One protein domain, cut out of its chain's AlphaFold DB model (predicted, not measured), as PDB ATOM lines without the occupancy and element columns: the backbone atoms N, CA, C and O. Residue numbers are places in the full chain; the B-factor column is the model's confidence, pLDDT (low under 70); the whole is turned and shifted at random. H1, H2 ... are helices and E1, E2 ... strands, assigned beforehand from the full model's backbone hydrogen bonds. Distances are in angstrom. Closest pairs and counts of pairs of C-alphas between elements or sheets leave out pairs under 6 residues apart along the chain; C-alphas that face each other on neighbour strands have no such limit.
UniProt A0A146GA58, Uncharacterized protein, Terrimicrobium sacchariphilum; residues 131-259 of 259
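What this domain is: This is residues 131 to 259 of the 259 residues of an uncharacterized protein of Terrimicrobium sacchariphilum (UniProt A0A146GA58). Two long helices, H1 and H4, lie side by side running opposite ways, and at one end of this pair is a small head made of H2, H3 and the short hairpin of E1 and E2. Near the other end the chain turns into H5, and it then folds back to H6, which lies crosswise to H1 near the middle; residues 175 to 181 stick out from the head as a free loop. The printed part has 129 residues with six named helices and two named strands, in the order H1 H2 H3 E1 E2 H4 H5 H6; the two strands are antiparallel and the class is mostly helix. The whole is compact, with a radius of gyration of the C-alphas of 16.2 A, yet elongated, spanning 52 by 30 by 22 A.

Where its parts are: H1 takes residues 135 to 152, 26.2 A long, from C-alpha 135 at (11.018, 86.207, 5.381). H2 is residues 156 to 165, 14.2 A, and H3 is residues 183 to 193, 15.4 A. E1 is residues 197 to 199 and E2 residues 203 to 206. H4, residues 211 to 229, is 27.4 A long and begins with C-alpha 211 at (11.419, 106.034, 29.062). H5 is residues 232 to 242, 15.3 A. H6, residues 251 to 257, is 10.2 A long and ends with C-alpha 257 at (18.603, 103.193, 8.176).

How they stand to each other: H1 and H4 touch at a shallow tilt of 24 degrees, opposite ways; their closest C-alphas, of Ala 147 and Ala 219, are 5.2 A apart. H2 touches H3 about perpendicular, at 74 degrees, closest at the C-alphas of Glu 157 and Ile 188, 5.9 A. The C-alphas of Ala 161 in H2 and Ala 206 in E2 are 5.5 A apart. In the hairpin of E1 and E2, N 198 and O 205 are within hydrogen-bond range at 2.8 A, as are N 205 and O 198 at 2.9 A. Residues 171 to 172 pair with residues 203 to 204 of E2, antiparallel. H5 is close to H1 but not clearly touching, with the C-alphas of Asp 136 and Phe 234 6.5 A apart. H6 is close to H1 but not clearly touching, about perpendicular at 86 degrees, with the C-alphas of Val 144 and His 257 6.6 A apart. H5 and H6 are only just apart, closest 8.4 A. Every O i to N i+4 pair is within hydrogen-bond range in H1, H2, H3, H5 and H6, and 14 of 15 are in H4.

The domain as a whole: The C-alphas of Asp 133 and Ser 179, the two farthest apart, are 54.0 A from each other. The printed part has no cut and ends at residue 259, the chain's last residue. The link from H2 to H3, 17 residues, is long. The mean pLDDT of the printed part is 88.4, and residues 131 to 133 and 175 to 182 are under 70.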
ATOM      1  N   ALA A 131      14.157  88.636  -3.338       62.50
ATOM      2  CA  ALA A 131      13.967  89.333  -2.081       62.50
ATOM      3  C   ALA A 131      12.497  89.439  -1.652       62.50
ATOM      4  O   ALA A 131      12.258  89.664  -0.470       62.50
ATOM      5  N   GLU A 132      11.526  89.290  -2.562       65.88
ATOM      6  CA  GLU A 132      10.091  89.200  -2.223       65.88
ATOM      7  C   GLU A 132       9.761  87.944  -1.397       65.88
ATOM      8  O   GLU A 132       8.829  87.970  -0.598       65.88
ATOM      9  N   ASP A 133      10.538  86.868  -1.551       67.94
ATOM     10  CA  ASP A 133      10.322  85.599  -0.845       67.94
ATOM     11  C   ASP A 133      11.189  85.453   0.429       67.94
ATOM     12  O   ASP A 133      11.133  84.422   1.106       67.94
ATOM     13  N   LEU A 134      11.999  86.462   0.785       77.38
ATOM     14  CA  LEU A 134      12.838  86.426   1.989       77.38
ATOM     15  C   LEU A 134      12.042  86.864   3.225       77.38
ATOM     16  O   LEU A 134      11.865  88.057   3.460       77.38
ATOM     17  N   GLU A 135      11.660  85.914   4.083       80.50
ATOM     18  CA  GLU A 135      11.018  86.207   5.381       80.50
ATOM     19  C   GLU A 135      11.853  87.177   6.248       80.50
ATOM     20  O   GLU A 135      11.310  88.034   6.946       80.50
ATOM     21  N   ASP A 136      13.186  87.084   6.153       87.38
ATOM     22  CA  ASP A 136      14.128  87.966   6.850       87.38
ATOM     23  C   ASP A 136      13.987  89.441   6.427       87.38
ATOM     24  O   ASP A 136      14.289  90.335   7.219       87.38
ATOM     25  N   ARG A 137      13.525  89.722   5.199       87.62
ATOM     26  CA  ARG A 137      13.380  91.090   4.687       87.62
ATOM     27  C   ARG A 137      12.241  91.830   5.372       87.62
ATOM     28  O   ARG A 137      12.467  92.927   5.878       87.62
ATOM     29  N   ASP A 138      11.059  91.227   5.429       87.81
ATOM     30  CA  ASP A 138       9.889  91.828   6.078       87.81
ATOM     31  C   ASP A 138      10.162  92.089   7.564       87.81
ATOM     32  O   ASP A 138       9.801  93.131   8.120       87.81
ATOM     33  N   GLU A 139      10.846  91.147   8.219       92.00
ATOM     34  CA  GLU A 139      11.249  91.312   9.607       92.00
ATOM     35  C   GLU A 139      12.274  92.441   9.777       92.00
ATOM     36  O   GLU A 139      12.131  93.267  10.686       92.00
ATOM     37  N   PHE A 140      13.282  92.513   8.904       94.25
ATOM     38  CA  PHE A 140      14.268  93.589   8.914       94.25
ATOM     39  C   PHE A 140      13.614  94.961   8.734       94.25
ATOM     40  O   PHE A 140      13.853  95.854   9.548       94.25
ATOM     41  N   GLU A 141      12.774  95.121   7.710       92.50
ATOM     42  CA  GLU A 141      12.083  96.378   7.406       92.50
ATOM     43  C   GLU A 141      11.189  96.799   8.580       92.50
ATOM     44  O   GLU A 141      11.290  97.929   9.059       92.50
ATOM     45  N   SER A 142      10.424  95.870   9.166       93.62
ATOM     46  CA  SER A 142       9.603  96.165  10.345       93.62
ATOM     47  C   SER A 142      10.430  96.595  11.567       93.62
ATOM     48  O   SER A 142      10.004  97.475  12.327       93.62
ATOM     49  N   LEU A 143      11.601  95.987  11.785       95.38
ATOM     50  CA  LEU A 143      12.504  96.362  12.875       95.38
ATOM     51  C   LEU A 143      13.154  97.729  12.633       95.38
ATOM     52  O   LEU A 143      13.282  98.506  13.584       95.38
ATOM     53  N   VAL A 144      13.540  98.029  11.389       95.56
ATOM     54  CA  VAL A 144      14.088  99.330  10.985       95.56
ATOM     55  C   VAL A 144      13.043 100.426  11.147       95.56
ATOM     56  O   VAL A 144      13.345 101.431  11.786       95.56
ATOM     57  N   ASP A 145      11.815 100.226  10.672       95.50
ATOM     58  CA  ASP A 145      10.730 101.206  10.796       95.50
ATOM     59  C   ASP A 145      10.452 101.531  12.264       95.50
ATOM     60  O   ASP A 145      10.479 102.688  12.685       95.50
ATOM     61  N   LYS A 146      10.302 100.492  13.094       94.94
ATOM     62  CA  LYS A 146      10.070 100.658  14.532       94.94
ATOM     63  C   LYS A 146      11.221 101.388  15.227       94.94
ATOM     64  O   LYS A 146      10.981 102.203  16.120       94.94
ATOM     65  N   ALA A 147      12.466 101.062  14.876       94.94
ATOM     66  CA  ALA A 147      13.634 101.737  15.432       94.94
ATOM     67  C   ALA A 147      13.687 103.203  14.979       94.94
ATOM     68  O   ALA A 147      13.928 104.078  15.806       94.94
ATOM     69  N   THR A 148      13.402 103.474  13.706       95.06
ATOM     70  CA  THR A 148      13.407 104.816  13.111       95.06
ATOM     71  C   THR A 148      12.350 105.715  13.736       95.06
ATOM     72  O   THR A 148      12.671 106.833  14.140       95.06
ATOM     73  N   ASP A 149      11.126 105.216  13.913       95.19
ATOM     74  CA  ASP A 149      10.030 105.953  14.547       95.19
ATOM     75  C   ASP A 149      10.389 106.390  15.973       95.19
ATOM     76  O   ASP A 149      10.209 107.549  16.352       95.19
ATOM     77  N   LEU A 150      10.956 105.474  16.766       94.38
ATOM     78  CA  LEU A 150      11.369 105.767  18.140       94.38
ATOM     79  C   LEU A 150      12.590 106.688  18.191       94.38
ATOM     80  O   LEU A 150      12.681 107.545  19.070       94.38
ATOM     81  N   MET A 151      13.518 106.540  17.247       93.31
ATOM     82  CA  MET A 151      14.685 107.411  17.120       93.31
ATOM     83  C   MET A 151      14.288 108.832  16.709       93.31
ATOM     84  O   MET A 151      14.891 109.789  17.192       93.31
ATOM     85  N   ALA A 152      13.256 108.998  15.878       93.50
ATOM     86  CA  ALA A 152      12.760 110.302  15.441       93.50
ATOM     87  C   ALA A 152      12.176 111.149  16.589       93.50
ATOM     88  O   ALA A 152      12.164 112.377  16.499       93.50
ATOM     89  N   GLU A 153      11.737 110.523  17.688       92.94
ATOM     90  CA  GLU A 153      11.300 111.231  18.900       92.94
ATOM     91  C   GLU A 153      12.463 111.848  19.701       92.94
ATOM     92  O   GLU A 153      12.221 112.669  20.595       92.94
ATOM     93  N   LEU A 154      13.707 111.445  19.418       92.94
ATOM     94  CA  LEU A 154      14.900 111.845  20.157       92.94
ATOM     95  C   LEU A 154      15.663 112.981  19.450       92.94
ATOM     96  O   LEU A 154      15.740 113.023  18.215       92.94
ATOM     97  N   PRO A 155      16.298 113.895  20.211       92.88
ATOM     98  CA  PRO A 155      17.185 114.896  19.625       92.88
ATOM     99  C   PRO A 155      18.361 114.225  18.895       92.88
ATOM    100  O   PRO A 155      18.762 113.103  19.219       92.88
ATOM    101  N   GLY A 156      18.926 114.906  17.893       89.50
ATOM    102  CA  GLY A 156      19.999 114.352  17.053       89.50
ATOM    103  C   GLY A 156      21.225 113.907  17.857       89.50
ATOM    104  O   GLY A 156      21.863 112.908  17.532       89.50
ATOM    105  N   GLU A 157      21.503 114.593  18.959       91.94
ATOM    106  CA  GLU A 157      22.593 114.319  19.891       91.94
ATOM    107  C   GLU A 157      22.348 113.031  20.679       91.94
ATOM    108  O   GLU A 157      23.274 112.244  20.864       91.94
ATOM    109  N   ALA A 158      21.100 112.770  21.083       92.81
ATOM    110  CA  ALA A 158      20.720 111.514  21.727       92.81
ATOM    111  C   ALA A 158      20.792 110.341  20.746       92.81
ATOM    112  O   ALA A 158      21.340 109.292  21.087       92.81
ATOM    113  N   ARG A 159      20.350 110.535  19.495       93.69
ATOM    114  CA  ARG A 159      20.523 109.536  18.426       93.69
ATOM    115  C   ARG A 159      21.998 109.209  18.190       93.69
ATOM    116  O   ARG A 159      22.370 108.041  18.097       93.69
ATOM    117  N   ALA A 160      22.854 110.231  18.147       91.56
ATOM    118  CA  ALA A 160      24.294 110.045  18.015       91.56
ATOM    119  C   ALA A 160      24.896 109.317  19.226       91.56
ATOM    120  O   ALA A 160      25.704 108.413  19.039       91.56
ATOM    121  N   ALA A 161      24.484 109.652  20.452       93.50
ATOM    122  CA  ALA A 161      24.948 108.966  21.656       93.50
ATOM    123  C   ALA A 161      24.536 107.487  21.689       93.50
ATOM    124  O   ALA A 161      25.317 106.651  22.142       93.50
ATOM    125  N   LEU A 162      23.361 107.139  21.153       93.94
ATOM    126  CA  LEU A 162      22.923 105.747  21.021       93.94
ATOM    127  C   LEU A 162      23.828 104.933  20.085       93.94
ATOM    128  O   LEU A 162      24.117 103.776  20.385       93.94
ATOM    129  N   TYR A 163      24.356 105.524  19.009       94.44
ATOM    130  CA  TYR A 163      25.354 104.850  18.167       94.44
ATOM    131  C   TYR A 163      26.602 104.437  18.969       94.44
ATOM    132  O   TYR A 163      27.070 103.304  18.843       94.44
ATOM    133  N   TYR A 164      27.113 105.319  19.837       93.81
ATOM    134  CA  TYR A 164      28.261 105.009  20.703       93.81
ATOM    135  C   TYR A 164      27.900 104.021  21.818       93.81
ATOM    136  O   TYR A 164      28.673 103.102  22.091       93.81
ATOM    137  N   TYR A 165      26.689 104.123  22.381       93.94
ATOM    138  CA  TYR A 165      26.177 103.182  23.381       93.94
ATOM    139  C   TYR A 165      26.261 101.728  22.894       93.94
ATOM    140  O   TYR A 165      26.742 100.857  23.611       93.94
ATOM    141  N   PHE A 166      25.867 101.448  21.647       93.50
ATOM    142  CA  PHE A 166      25.897 100.083  21.101       93.50
ATOM    143  C   PHE A 166      27.287  99.555  20.725       93.50
ATOM    144  O   PHE A 166      27.410  98.361  20.410       93.50
ATOM    145  N   ARG A 167      28.297 100.430  20.770       92.75
ATOM    146  CA  ARG A 167      29.724 100.132  20.609       92.75
ATOM    147  C   ARG A 167      30.459 100.042  21.950       92.75
ATOM    148  O   ARG A 167      31.668  99.844  21.940       92.75
ATOM    149  N   ASP A 168      29.744 100.183  23.068       92.69
ATOM    150  CA  ASP A 168      30.318 100.270  24.413       92.69
ATOM    151  C   ASP A 168      31.323 101.440  24.554       92.69
ATOM    152  O   ASP A 168      32.282 101.380  25.323       92.69
ATOM    153  N   GLU A 169      31.091 102.527  23.808       92.69
ATOM    154  CA  GLU A 169      31.907 103.747  23.767       92.69
ATOM    155  C   GLU A 169      31.114 104.946  24.339       92.69
ATOM    156  O   GLU A 169      29.880 104.964  24.335       92.69
ATOM    157  N   GLU A 170      31.808 105.977  24.830       91.62
ATOM    158  CA  GLU A 170      31.181 107.271  25.152       91.62
ATOM    159  C   GLU A 170      31.181 108.158  23.904       91.62
ATOM    160  O   GLU A 170      32.161 108.173  23.155       91.62
ATOM    161  N   MET A 171      30.108 108.924  23.676       91.88
ATOM    162  CA  MET A 171      30.124 109.920  22.606       91.88
ATOM    163  C   MET A 171      31.149 110.996  22.977       91.88
ATOM    164  O   MET A 171      30.979 111.638  24.018       91.88
ATOM    165  N   PRO A 172      32.192 111.227  22.162       89.25
ATOM    166  CA  PRO A 172      33.195 112.222  22.489       89.25
ATOM    167  C   PRO A 172      32.559 113.611  22.493       89.25
ATOM    168  O   PRO A 172      31.714 113.933  21.648       89.25
ATOM    169  N   TRP A 173      33.006 114.452  23.421       85.56
ATOM    170  CA  TRP A 173      32.736 115.878  23.322       85.56
ATOM    171  C   TRP A 173      33.307 116.407  21.999       85.56
ATOM    172  O   TRP A 173      34.396 115.985  21.597       85.56
ATOM    173  N   PRO A 174      32.608 117.323  21.306       80.38
ATOM    174  CA  PRO A 174      33.187 118.033  20.171       80.38
ATOM    175  C   PRO A 174      34.555 118.612  20.564       80.38
ATOM    176  O   PRO A 174      34.663 119.262  21.604       80.38
ATOM    177  N   GLU A 175      35.604 118.335  19.776       65.69
ATOM    178  CA  GLU A 175      36.978 118.726  20.120       65.69
ATOM    179  C   GLU A 175      37.081 120.222  20.463       65.69
ATOM    180  O   GLU A 175      36.532 121.093  19.780       65.69
ATOM    181  N   PHE A 176      37.825 120.511  21.537       45.72
ATOM    182  CA  PHE A 176      38.114 121.856  22.033       45.72
ATOM    183  C   PHE A 176      38.788 122.711  20.945       45.72
ATOM    184  O   PHE A 176      39.988 122.605  20.696       45.72
ATOM    185  N   GLY A 177      38.010 123.595  20.321       46.69
ATOM    186  CA  GLY A 177      38.505 124.545  19.317       46.69
ATOM    187  C   GLY A 177      37.548 125.680  18.954       46.69
ATOM    188  O   GLY A 177      37.991 126.697  18.424       46.69
ATOM    189  N   TYR A 178      36.265 125.571  19.291       42.53
ATOM    190  CA  TYR A 178      35.273 126.609  19.036       42.53
ATOM    191  C   TYR A 178      34.491 126.865  20.323       42.53
ATOM    192  O   TYR A 178      34.145 125.944  21.055       42.53
ATOM    193  N   SER A 179      34.323 128.142  20.648       50.19
ATOM    194  CA  SER A 179      33.713 128.667  21.871       50.19
ATOM    195  C   SER A 179      32.362 128.023  22.225       50.19
ATOM    196  O   SER A 179      31.696 127.455  21.365       50.19
ATOM    197  N   ASP A 180      31.887 128.235  23.461       50.28
ATOM    198  CA  ASP A 180      30.523 127.944  23.972       50.28
ATOM    199  C   ASP A 180      29.347 128.436  23.078       50.28
ATOM    200  O   ASP A 180      28.172 128.290  23.416       50.28
ATOM    201  N   THR A 181      29.640 129.053  21.934       49.53
ATOM    202  CA  THR A 181      28.700 129.474  20.898       49.53
ATOM    203  C   THR A 181      28.459 128.441  19.795       49.53
ATOM    204  O   THR A 181      27.558 128.682  18.984       49.53
ATOM    205  N   ASP A 182      29.204 127.331  19.745       63.06
ATOM    206  CA  ASP A 182      28.973 126.277  18.752       63.06
ATOM    207  C   ASP A 182      27.640 125.554  19.022       63.06
ATOM    208  O   ASP A 182      27.331 125.186  20.160       63.06
ATOM    209  N   GLY A 183      26.815 125.409  17.981       73.75
ATOM    210  CA  GLY A 183      25.431 124.925  18.094       73.75
ATOM    211  C   GLY A 183      25.354 123.560  18.769       73.75
ATOM    212  O   GLY A 183      24.612 123.389  19.730       73.75
ATOM    213  N   ARG A 184      26.258 122.661  18.377       79.31
ATOM    214  CA  ARG A 184      26.281 121.272  18.838       79.31
ATOM    215  C   ARG A 184      26.547 121.121  20.338       79.31
ATOM    216  O   ARG A 184      25.931 120.279  20.977       79.31
ATOM    217  N   ASN A 185      27.422 121.941  20.928       83.81
ATOM    218  CA  ASN A 185      27.666 121.905  22.379       83.81
ATOM    219  C   ASN A 185      26.445 122.383  23.174       83.81
ATOM    220  O   ASN A 185      26.161 121.851  24.247       83.81
ATOM    221  N   ARG A 186      25.703 123.370  22.650       85.25
ATOM    222  CA  ARG A 186      24.436 123.797  23.258       85.25
ATOM    223  C   ARG A 186      23.369 122.716  23.145       85.25
ATOM    224  O   ARG A 186      22.667 122.488  24.124       85.25
ATOM    225  N   ASP A 187      23.282 122.047  22.002       89.56
ATOM    226  CA  ASP A 187      22.294 120.992  21.779       89.56
ATOM    227  C   ASP A 187      22.570 119.769  22.675       89.56
ATOM    228  O   ASP A 187      21.644 119.234  23.281       89.56
ATOM    229  N   ILE A 188      23.845 119.411  22.889       90.00
ATOM    230  CA  ILE A 188      24.244 118.369  23.853       90.00
ATOM    231  C   ILE A 188      23.846 118.761  25.280       90.00
ATOM    232  O   ILE A 188      23.214 117.969  25.975       90.00
ATOM    233  N   ARG A 189      24.181 119.983  25.725       90.31
ATOM    234  CA  ARG A 189      23.813 120.457  27.073       90.31
ATOM    235  C   ARG A 189      22.304 120.462  27.273       90.31
ATOM    236  O   ARG A 189      21.831 120.001  28.303       90.31
ATOM    237  N   ARG A 190      21.553 120.914  26.270       92.12
ATOM    238  CA  ARG A 190      20.091 120.890  26.296       92.12
ATOM    239  C   ARG A 190      19.552 119.464  26.400       92.12
ATOM    240  O   ARG A 190      18.657 119.221  27.192       92.12
ATOM    241  N   ALA A 191      20.113 118.516  25.654       92.44
ATOM    242  CA  ALA A 191      19.709 117.114  25.740       92.44
ATOM    243  C   ALA A 191      20.047 116.474  27.103       92.44
ATOM    244  O   ALA A 191      19.321 115.581  27.536       92.44
ATOM    245  N   ILE A 192      21.096 116.944  27.794       93.25
ATOM    246  CA  ILE A 192      21.386 116.572  29.191       93.25
ATOM    247  C   ILE A 192      20.342 117.176  30.140       93.25
ATOM    248  O   ILE A 192      19.788 116.468  30.975       93.25
ATOM    249  N   GLU A 193      20.032 118.467  29.997       92.94
ATOM    250  CA  GLU A 193      19.009 119.156  30.804       92.94
ATOM    251  C   GLU A 193      17.610 118.544  30.624       92.94
ATOM    252  O   GLU A 193      16.860 118.418  31.592       92.94
ATOM    253  N   ASP A 194      17.282 118.127  29.400       92.50
ATOM    254  CA  ASP A 194      16.027 117.463  29.047       92.50
ATOM    255  C   ASP A 194      16.000 115.971  29.463       92.50
ATOM    256  O   ASP A 194      14.967 115.319  29.316       92.50
ATOM    257  N   GLY A 195      17.106 115.429  29.995       93.25
ATOM    258  CA  GLY A 195      17.194 114.073  30.550       93.25
ATOM    259  C   GLY A 195      17.433 112.947  29.538       93.25
ATOM    260  O   GLY A 195      17.373 111.781  29.911       93.25
ATOM    261  N   TYR A 196      17.719 113.257  28.271       93.81
ATOM    262  CA  TYR A 196      18.024 112.247  27.243       93.81
ATOM    263  C   TYR A 196      19.481 111.763  27.290       93.81
ATOM    264  O   TYR A 196      19.808 110.683  26.789       93.81
ATOM    265  N   LEU A 197      20.370 112.590  27.840       95.56
ATOM    266  CA  LEU A 197      21.805 112.353  27.926       95.56
ATOM    267  C   LEU A 197      22.302 112.552  29.359       95.56
ATOM    268  O   LEU A 197      21.727 113.314  30.131       95.56
ATOM    269  N   ARG A 198      23.440 111.937  29.677       95.31
ATOM    270  CA  ARG A 198      24.170 112.142  30.932       95.31
ATOM    271  C   ARG A 198      25.664 112.297  30.688       95.31
ATOM    272  O   ARG A 198      26.217 111.719  29.748       95.31
ATOM    273  N   GLU A 199      26.325 113.062  31.549       92.31
ATOM    274  CA  GLU A 199      27.777 113.232  31.486       92.31
ATOM    275  C   GLU A 199      28.492 111.921  31.857       92.31
ATOM    276  O   GLU A 199      28.171 111.267  32.855       92.31
ATOM    277  N   GLY A 200      29.432 111.513  31.004       89.19
ATOM    278  CA  GLY A 200      30.318 110.372  31.205       89.19
ATOM    279  C   GLY A 200      31.666 110.784  31.797       89.19
ATOM    280  O   GLY A 200      31.853 111.920  32.228       89.19
ATOM    281  N   HIS A 201      32.612 109.844  31.836       86.44
ATOM    282  CA  HIS A 201      33.967 110.131  32.319       86.44
ATOM    283  C   HIS A 201      34.793 110.872  31.257       86.44
ATOM    284  O   HIS A 201      35.489 111.832  31.579       86.44
ATOM    285  N   ASP A 202      34.676 110.447  29.998       84.75
ATOM    286  CA  ASP A 202      35.460 110.944  28.860       84.75
ATOM    287  C   ASP A 202      34.568 111.518  27.737       84.75
ATOM    288  O   ASP A 202      35.058 111.948  26.691       84.75
ATOM    289  N   GLY A 203      33.249 111.553  27.942       90.19
ATOM    290  CA  GLY A 203      32.275 111.957  26.937       90.19
ATOM    291  C   GLY A 203      30.862 112.126  27.486       90.19
ATOM    292  O   GLY A 203      30.647 112.535  28.629       90.19
ATOM    293  N   VAL A 204      29.883 111.821  26.639       92.88
ATOM    294  CA  VAL A 204      28.450 111.873  26.942       92.88
ATOM    295  C   VAL A 204      27.826 110.514  26.638       92.88
ATOM    296  O   VAL A 204      28.183 109.855  25.658       92.88
ATOM    297  N   LYS A 205      26.891 110.078  27.482       95.06
ATOM    298  CA  LYS A 205      26.160 108.813  27.335       95.06
ATOM    299  C   LYS A 205      24.674 109.069  27.157       95.06
ATOM    300  O   LYS A 205      24.149 110.045  27.683       95.06
ATOM    301  N   ALA A 206      24.001 108.161  26.456       94.12
ATOM    302  CA  ALA A 206      22.547 108.088  26.498       94.12
ATOM    303  C   ALA A 206      22.084 107.754  27.930       94.12
ATOM    304  O   ALA A 206      22.724 106.945  28.611       94.12
ATOM    305  N   GLU A 207      21.011 108.399  28.384       94.81
ATOM    306  CA  GLU A 207      20.377 108.105  29.672       94.81
ATOM    307  C   GLU A 207      19.413 106.928  29.500       94.81
ATOM    308  O   GLU A 207      18.337 107.076  28.929       94.81
ATOM    309  N   ASP A 208      19.811 105.734  29.938       90.94
ATOM    310  CA  ASP A 208      19.036 104.509  29.736       90.94
ATOM    311  C   ASP A 208      17.855 104.362  30.707       90.94
ATOM    312  O   ASP A 208      17.004 103.496  30.493       90.94
ATOM    313  N   GLU A 209      17.756 105.228  31.721       92.44
ATOM    314  CA  GLU A 209      16.591 105.314  32.608       92.44
ATOM    315  C   GLU A 209      15.435 106.149  32.023       92.44
ATOM    316  O   GLU A 209      14.287 105.986  32.452       92.44
ATOM    317  N   ASP A 210      15.686 107.015  31.028       94.38
ATOM    318  CA  ASP A 210      14.617 107.791  30.392       94.38
ATOM    319  C   ASP A 210      13.681 106.876  29.570       94.38
ATOM    320  O   ASP A 210      14.144 106.126  28.704       94.38
ATOM    321  N   PRO A 211      12.345 106.932  29.754       95.25
ATOM    322  CA  PRO A 211      11.419 106.034  29.062       95.25
ATOM    323  C   PRO A 211      11.420 106.127  27.529       95.25
ATOM    324  O   PRO A 211      10.989 105.177  26.867       95.25
ATOM    325  N   LYS A 212      11.810 107.256  26.925       94.81
ATOM    326  CA  LYS A 212      11.915 107.367  25.461       94.81
ATOM    327  C   LYS A 212      13.225 106.761  24.980       94.81
ATOM    328  O   LYS A 212      13.196 105.944  24.060       94.81
ATOM    329  N   VAL A 213      14.334 107.093  25.638       94.88
ATOM    330  CA  VAL A 213      15.652 106.525  25.321       94.88
ATOM    331  C   VAL A 213      15.647 105.010  25.514       94.88
ATOM    332  O   VAL A 213      16.061 104.281  24.618       94.88
ATOM    333  N   TYR A 214      15.084 104.514  26.617       95.81
ATOM    334  CA  TYR A 214      14.958 103.085  26.895       95.81
ATOM    335  C   TYR A 214      14.182 102.341  25.799       95.81
ATOM    336  O   TYR A 214      14.625 101.300  25.314       95.81
ATOM    337  N   ARG A 215      13.042 102.888  25.350       96.25
ATOM    338  CA  ARG A 215      12.255 102.284  24.260       96.25
ATOM    339  C   ARG A 215      13.043 102.230  22.951       96.25
ATOM    340  O   ARG A 215      12.983 101.209  22.265       96.25
ATOM    341  N   ALA A 216      13.794 103.283  22.628       95.75
ATOM    342  CA  ALA A 216      14.679 103.291  21.466       95.75
ATOM    343  C   ALA A 216      15.803 102.247  21.604       95.75
ATOM    344  O   ALA A 216      16.048 101.493  20.664       95.75
ATOM    345  N   ILE A 217      16.427 102.123  22.783       96.06
ATOM    346  CA  ILE A 217      17.441 101.094  23.067       96.06
ATOM    347  C   ILE A 217      16.871  99.690  22.850       96.06
ATOM    348  O   ILE A 217      17.515  98.872  22.200       96.06
ATOM    349  N   GLU A 218      15.672  99.390  23.350       97.38
ATOM    350  CA  GLU A 218      15.059  98.068  23.175       97.38
ATOM    351  C   GLU A 218      14.766  97.750  21.700       97.38
ATOM    352  O   GLU A 218      15.038  96.638  21.241       97.38
ATOM    353  N   ALA A 219      14.283  98.724  20.922       96.06
ATOM    354  CA  ALA A 219      14.079  98.542  19.483       96.06
ATOM    355  C   ALA A 219      15.405  98.317  18.737       96.06
ATOM    356  O   ALA A 219      15.520  97.398  17.925       96.06
ATOM    357  N   LEU A 220      16.435  99.093  19.073       95.88
ATOM    358  CA  LEU A 220      17.777  98.949  18.513       95.88
ATOM    359  C   LEU A 220      18.450  97.630  18.927       95.88
ATOM    360  O   LEU A 220      19.189  97.052  18.134       95.88
ATOM    361  N   ARG A 221      18.178  97.101  20.129       96.38
ATOM    362  CA  ARG A 221      18.627  95.762  20.553       96.38
ATOM    363  C   ARG A 221      17.998  94.670  19.701       96.38
ATOM    364  O   ARG A 221      18.725  93.798  19.238       96.38
ATOM    365  N   ALA A 222      16.693  94.752  19.445       95.88
ATOM    366  CA  ALA A 222      16.011  93.801  18.571       95.88
ATOM    367  C   ALA A 222      16.613  93.812  17.155       95.88
ATOM    368  O   ALA A 222      16.909  92.749  16.609       95.88
ATOM    369  N   LEU A 223      16.890  95.000  16.606       95.19
ATOM    370  CA  LEU A 223      17.562  95.143  15.313       95.19
ATOM    371  C   LEU A 223      19.007  94.606  15.347       95.19
ATOM    372  O   LEU A 223      19.411  93.860  14.460       95.19
ATOM    373  N   LYS A 224      19.780  94.898  16.402       95.69
ATOM    374  CA  LYS A 224      21.133  94.343  16.600       95.69
ATOM    375  C   LYS A 224      21.115  92.820  16.657       95.69
ATOM    376  O   LYS A 224      21.989  92.179  16.077       95.69
ATOM    377  N   ASP A 225      20.152  92.229  17.348       96.06
ATOM    378  CA  ASP A 225      20.051  90.777  17.453       96.06
ATOM    379  C   ASP A 225      19.593  90.141  16.140       96.06
ATOM    380  O   ASP A 225      20.127  89.091  15.784       96.06
ATOM    381  N   PHE A 226      18.728  90.809  15.367       95.44
ATOM    382  CA  PHE A 226      18.428  90.415  13.988       95.44
ATOM    383  C   PHE A 226      19.704  90.328  13.141       95.44
ATOM    384  O   PHE A 226      19.967  89.280  12.556       95.44
ATOM    385  N   THR A 227      20.576  91.347  13.167       94.00
ATOM    386  CA  THR A 227      21.823  91.321  12.366       94.00
ATOM    387  C   THR A 227      22.762  90.155  12.695       94.00
ATOM    388  O   THR A 227      23.614  89.815  11.883       94.00
ATOM    389  N   LYS A 228      22.628  89.525  13.871       93.25
ATOM    390  CA  LYS A 228      23.431  88.352  14.259       93.25
ATOM    391  C   LYS A 228      22.830  87.019  13.814       93.25
ATOM    392  O   LYS A 228      23.552  86.026  13.798       93.25
ATOM    393  N   ARG A 229      21.518  86.973  13.571       94.25
ATOM    394  CA  ARG A 229      20.780  85.744  13.232       94.25
ATOM    395  C   ARG A 229      20.250  85.720  11.804       94.25
ATOM    396  O   ARG A 229      19.678  84.704  11.426       94.25
ATOM    397  N   ALA A 230      20.374  86.830  11.079       91.62
ATOM    398  CA  ALA A 230      19.975  86.929   9.687       91.62
ATOM    399  C   ALA A 230      20.628  85.808   8.868       91.62
ATOM    400  O   ALA A 230      21.782  85.444   9.114       91.62
ATOM    401  N   SER A 231      19.879  85.256   7.918       91.06
ATOM    402  CA  SER A 231      20.377  84.220   7.020       91.06
ATOM    403  C   SER A 231      21.529  84.730   6.148       91.06
ATOM    404  O   SER A 231      21.650  85.928   5.865       91.06
ATOM    405  N   ASP A 232      22.375  83.805   5.689       88.00
ATOM    406  CA  ASP A 232      23.446  84.123   4.738       88.00
ATOM    407  C   ASP A 232      22.868  84.699   3.430       88.00
ATOM    408  O   ASP A 232      23.425  85.641   2.868       88.00
ATOM    409  N   GLU A 233      21.708  84.192   2.999       86.38
ATOM    410  CA  GLU A 233      20.973  84.670   1.822       86.38
ATOM    411  C   GLU A 233      20.565  86.141   1.969       86.38
ATOM    412  O   GLU A 233      20.836  86.951   1.080       86.38
ATOM    413  N   PHE A 234      19.999  86.519   3.122       89.75
ATOM    414  CA  PHE A 234      19.671  87.914   3.405       89.75
ATOM    415  C   PHE A 234      20.922  88.795   3.497       89.75
ATOM    416  O   PHE A 234      20.925  89.923   3.004       89.75
ATOM    417  N   CYS A 235      22.007  88.300   4.097       89.56
ATOM    418  CA  CYS A 235      23.262  89.049   4.180       89.56
ATOM    419  C   CYS A 235      23.849  89.353   2.793       89.56
ATOM    420  O   CYS A 235      24.373  90.450   2.574       89.56
ATOM    421  N   ASP A 236      23.767  88.406   1.858       86.62
ATOM    422  CA  ASP A 236      24.241  88.589   0.486       86.62
ATOM    423  C   ASP A 236      23.336  89.532  -0.315       86.62
ATOM    424  O   ASP A 236      23.850  90.419  -1.004       86.62
ATOM    425  N   TYR A 237      22.013  89.412  -0.156       88.38
ATOM    426  CA  TYR A 237      21.052  90.387  -0.678       88.38
ATOM    427  C   TYR A 237      21.372  91.801  -0.169       88.38
ATOM    428  O   TYR A 237      21.566  92.722  -0.962       88.38
ATOM    429  N   TYR A 238      21.531  91.964   1.146       90.12
ATOM    430  CA  TYR A 238      21.793  93.258   1.773       90.12
ATOM    431  C   TYR A 238      23.083  93.905   1.248       90.12
ATOM    432  O   TYR A 238      23.106  95.094   0.931       90.12
ATOM    433  N   ARG A 239      24.164  93.125   1.104       89.19
ATOM    434  CA  ARG A 239      25.427  93.611   0.519       89.19
ATOM    435  C   ARG A 239      25.259  94.066  -0.926       89.19
ATOM    436  O   ARG A 239      25.887  95.046  -1.316       89.19
ATOM    437  N   SER A 240      24.465  93.339  -1.711       85.94
ATOM    438  CA  SER A 240      24.180  93.685  -3.105       85.94
ATOM    439  C   SER A 240      23.380  94.982  -3.212       85.94
ATOM    440  O   SER A 240      23.667  95.791  -4.090       85.94
ATOM    441  N   GLU A 241      22.399  95.174  -2.331       87.88
ATOM    442  CA  GLU A 241      21.491  96.322  -2.363       87.88
ATOM    443  C   GLU A 241      22.152  97.608  -1.836       87.88
ATOM    444  O   GLU A 241      22.056  98.662  -2.462       87.88
ATOM    445  N   TYR A 242      22.874  97.527  -0.712       87.44
ATOM    446  CA  TYR A 242      23.375  98.708   0.008       87.44
ATOM    447  C   TYR A 242      24.888  98.958  -0.135       87.44
ATOM    448  O   TYR A 242      25.405  99.929   0.416       87.44
ATOM    449  N   ASP A 243      25.624  98.109  -0.863       90.12
ATOM    450  CA  ASP A 243      27.084  98.215  -1.074       90.12
ATOM    451  C   ASP A 243      27.904  98.290   0.240       90.12
ATOM    452  O   ASP A 243      28.951  98.941   0.350       90.12
ATOM    453  N   HIS A 244      27.418  97.626   1.293       91.12
ATOM    454  CA  HIS A 244      28.164  97.405   2.530       91.12
ATOM    455  C   HIS A 244      27.646  96.197   3.318       91.12
ATOM    456  O   HIS A 244      26.556  95.684   3.091       91.12
ATOM    457  N   GLU A 245      28.442  95.730   4.281       91.62
ATOM    458  CA  GLU A 245      28.059  94.605   5.136       91.62
ATOM    459  C   GLU A 245      26.924  94.970   6.099       91.62
ATOM    460  O   GLU A 245      26.901  96.077   6.657       91.62
ATOM    461  N   LEU A 246      26.030  94.000   6.330       92.75
ATOM    462  CA  LEU A 246      25.025  94.038   7.386       92.75
ATOM    463  C   LEU A 246      25.730  93.932   8.741       92.75
ATOM    464  O   LEU A 246      26.025  92.850   9.241       92.75
ATOM    465  N   SER A 247      26.050  95.081   9.323       92.75
ATOM    466  CA  SER A 247      26.698  95.153  10.625       92.75
ATOM    467  C   SER A 247      26.142  96.321  11.413       92.75
ATOM    468  O   SER A 247      26.285  97.481  11.027       92.75
ATOM    469  N   PHE A 248      25.557  96.009  12.566       92.75
ATOM    470  CA  PHE A 248      24.955  97.011  13.436       92.75
ATOM    471  C   PHE A 248      25.974  98.011  14.008       92.75
ATOM    472  O   PHE A 248      25.599  99.087  14.451       92.75
ATOM    473  N   THR A 249      27.272  97.694  14.023       91.50
ATOM    474  CA  THR A 249      28.319  98.623  14.490       91.50
ATOM    475  C   THR A 249      28.916  99.467  13.363       91.50
ATOM    476  O   THR A 249      29.752 100.338  13.628       91.50
ATOM    477  N   ASN A 250      28.507  99.226  12.112       92.31
ATOM    478  CA  ASN A 250      28.959  99.971  10.947       92.31
ATOM    479  C   ASN A 250      28.242 101.321  10.865       92.31
ATOM    480  O   ASN A 250      27.017 101.402  10.913       92.31
ATOM    481  N   ARG A 251      29.012 102.392  10.677       90.38
ATOM    482  CA  ARG A 251      28.460 103.739  10.535       90.38
ATOM    483  C   ARG A 251      27.539 103.872   9.318       90.38
ATOM    484  O   ARG A 251      26.504 104.515   9.433       90.38
ATOM    485  N   ARG A 252      27.872 103.218   8.198       92.62
ATOM    486  CA  ARG A 252      27.056 103.255   6.971       92.62
ATOM    487  C   ARG A 252      25.659 102.679   7.190       92.62
ATOM    488  O   ARG A 252      24.699 103.262   6.718       92.62
ATOM    489  N   PHE A 253      25.553 101.609   7.980       93.31
ATOM    490  CA  PHE A 253      24.266 101.024   8.358       93.31
ATOM    491  C   PHE A 253      23.381 102.039   9.095       93.31
ATOM    492  O   PHE A 253      22.208 102.195   8.774       93.31
ATOM    493  N   TRP A 254      23.955 102.761  10.060       92.88
ATOM    494  CA  TRP A 254      23.220 103.768  10.826       92.88
ATOM    495  C   TRP A 254      22.823 104.975   9.983       92.88
ATOM    496  O   TRP A 254      21.690 105.427  10.095       92.88
ATOM    497  N   ASP A 255      23.723 105.473   9.135       90.50
ATOM    498  CA  ASP A 255      23.425 106.603   8.250       90.50
ATOM    499  C   ASP A 255      22.397 106.226   7.156       90.50
ATOM    500  O   ASP A 255      21.677 107.091   6.676       90.50
ATOM    501  N   GLN A 256      22.303 104.946   6.774       90.94
ATOM    502  CA  GLN A 256      21.336 104.460   5.783       90.94
ATOM    503  C   GLN A 256      19.940 104.219   6.378       90.94
ATOM    504  O   GLN A 256      18.942 104.468   5.703       90.94
ATOM    505  N   HIS A 257      19.859 103.705   7.612       90.62
ATOM    506  CA  HIS A 257      18.603 103.193   8.176       90.62
ATOM    507  C   HIS A 257      18.093 103.918   9.424       90.62
ATOM    508  O   HIS A 257      16.939 103.714   9.773       90.62
ATOM    509  N   LEU A 258      18.914 104.694  10.143       87.69
ATOM    510  CA  LEU A 258      18.577 105.150  11.506       87.69
ATOM    511  C   LEU A 258      18.815 106.648  11.780       87.69
ATOM    512  O   LEU A 258      18.345 107.150  12.808       87.69
ATOM    513  N   ILE A 259      19.568 107.365  10.935       79.25
ATOM    514  CA  ILE A 259      20.001 108.761  11.161       79.25
ATOM    515  C   ILE A 259      19.491 109.674  10.052       79.25
ATOM    516  O   ILE A 259      18.884 110.711  10.427       79.25
TER     517      ILE A 259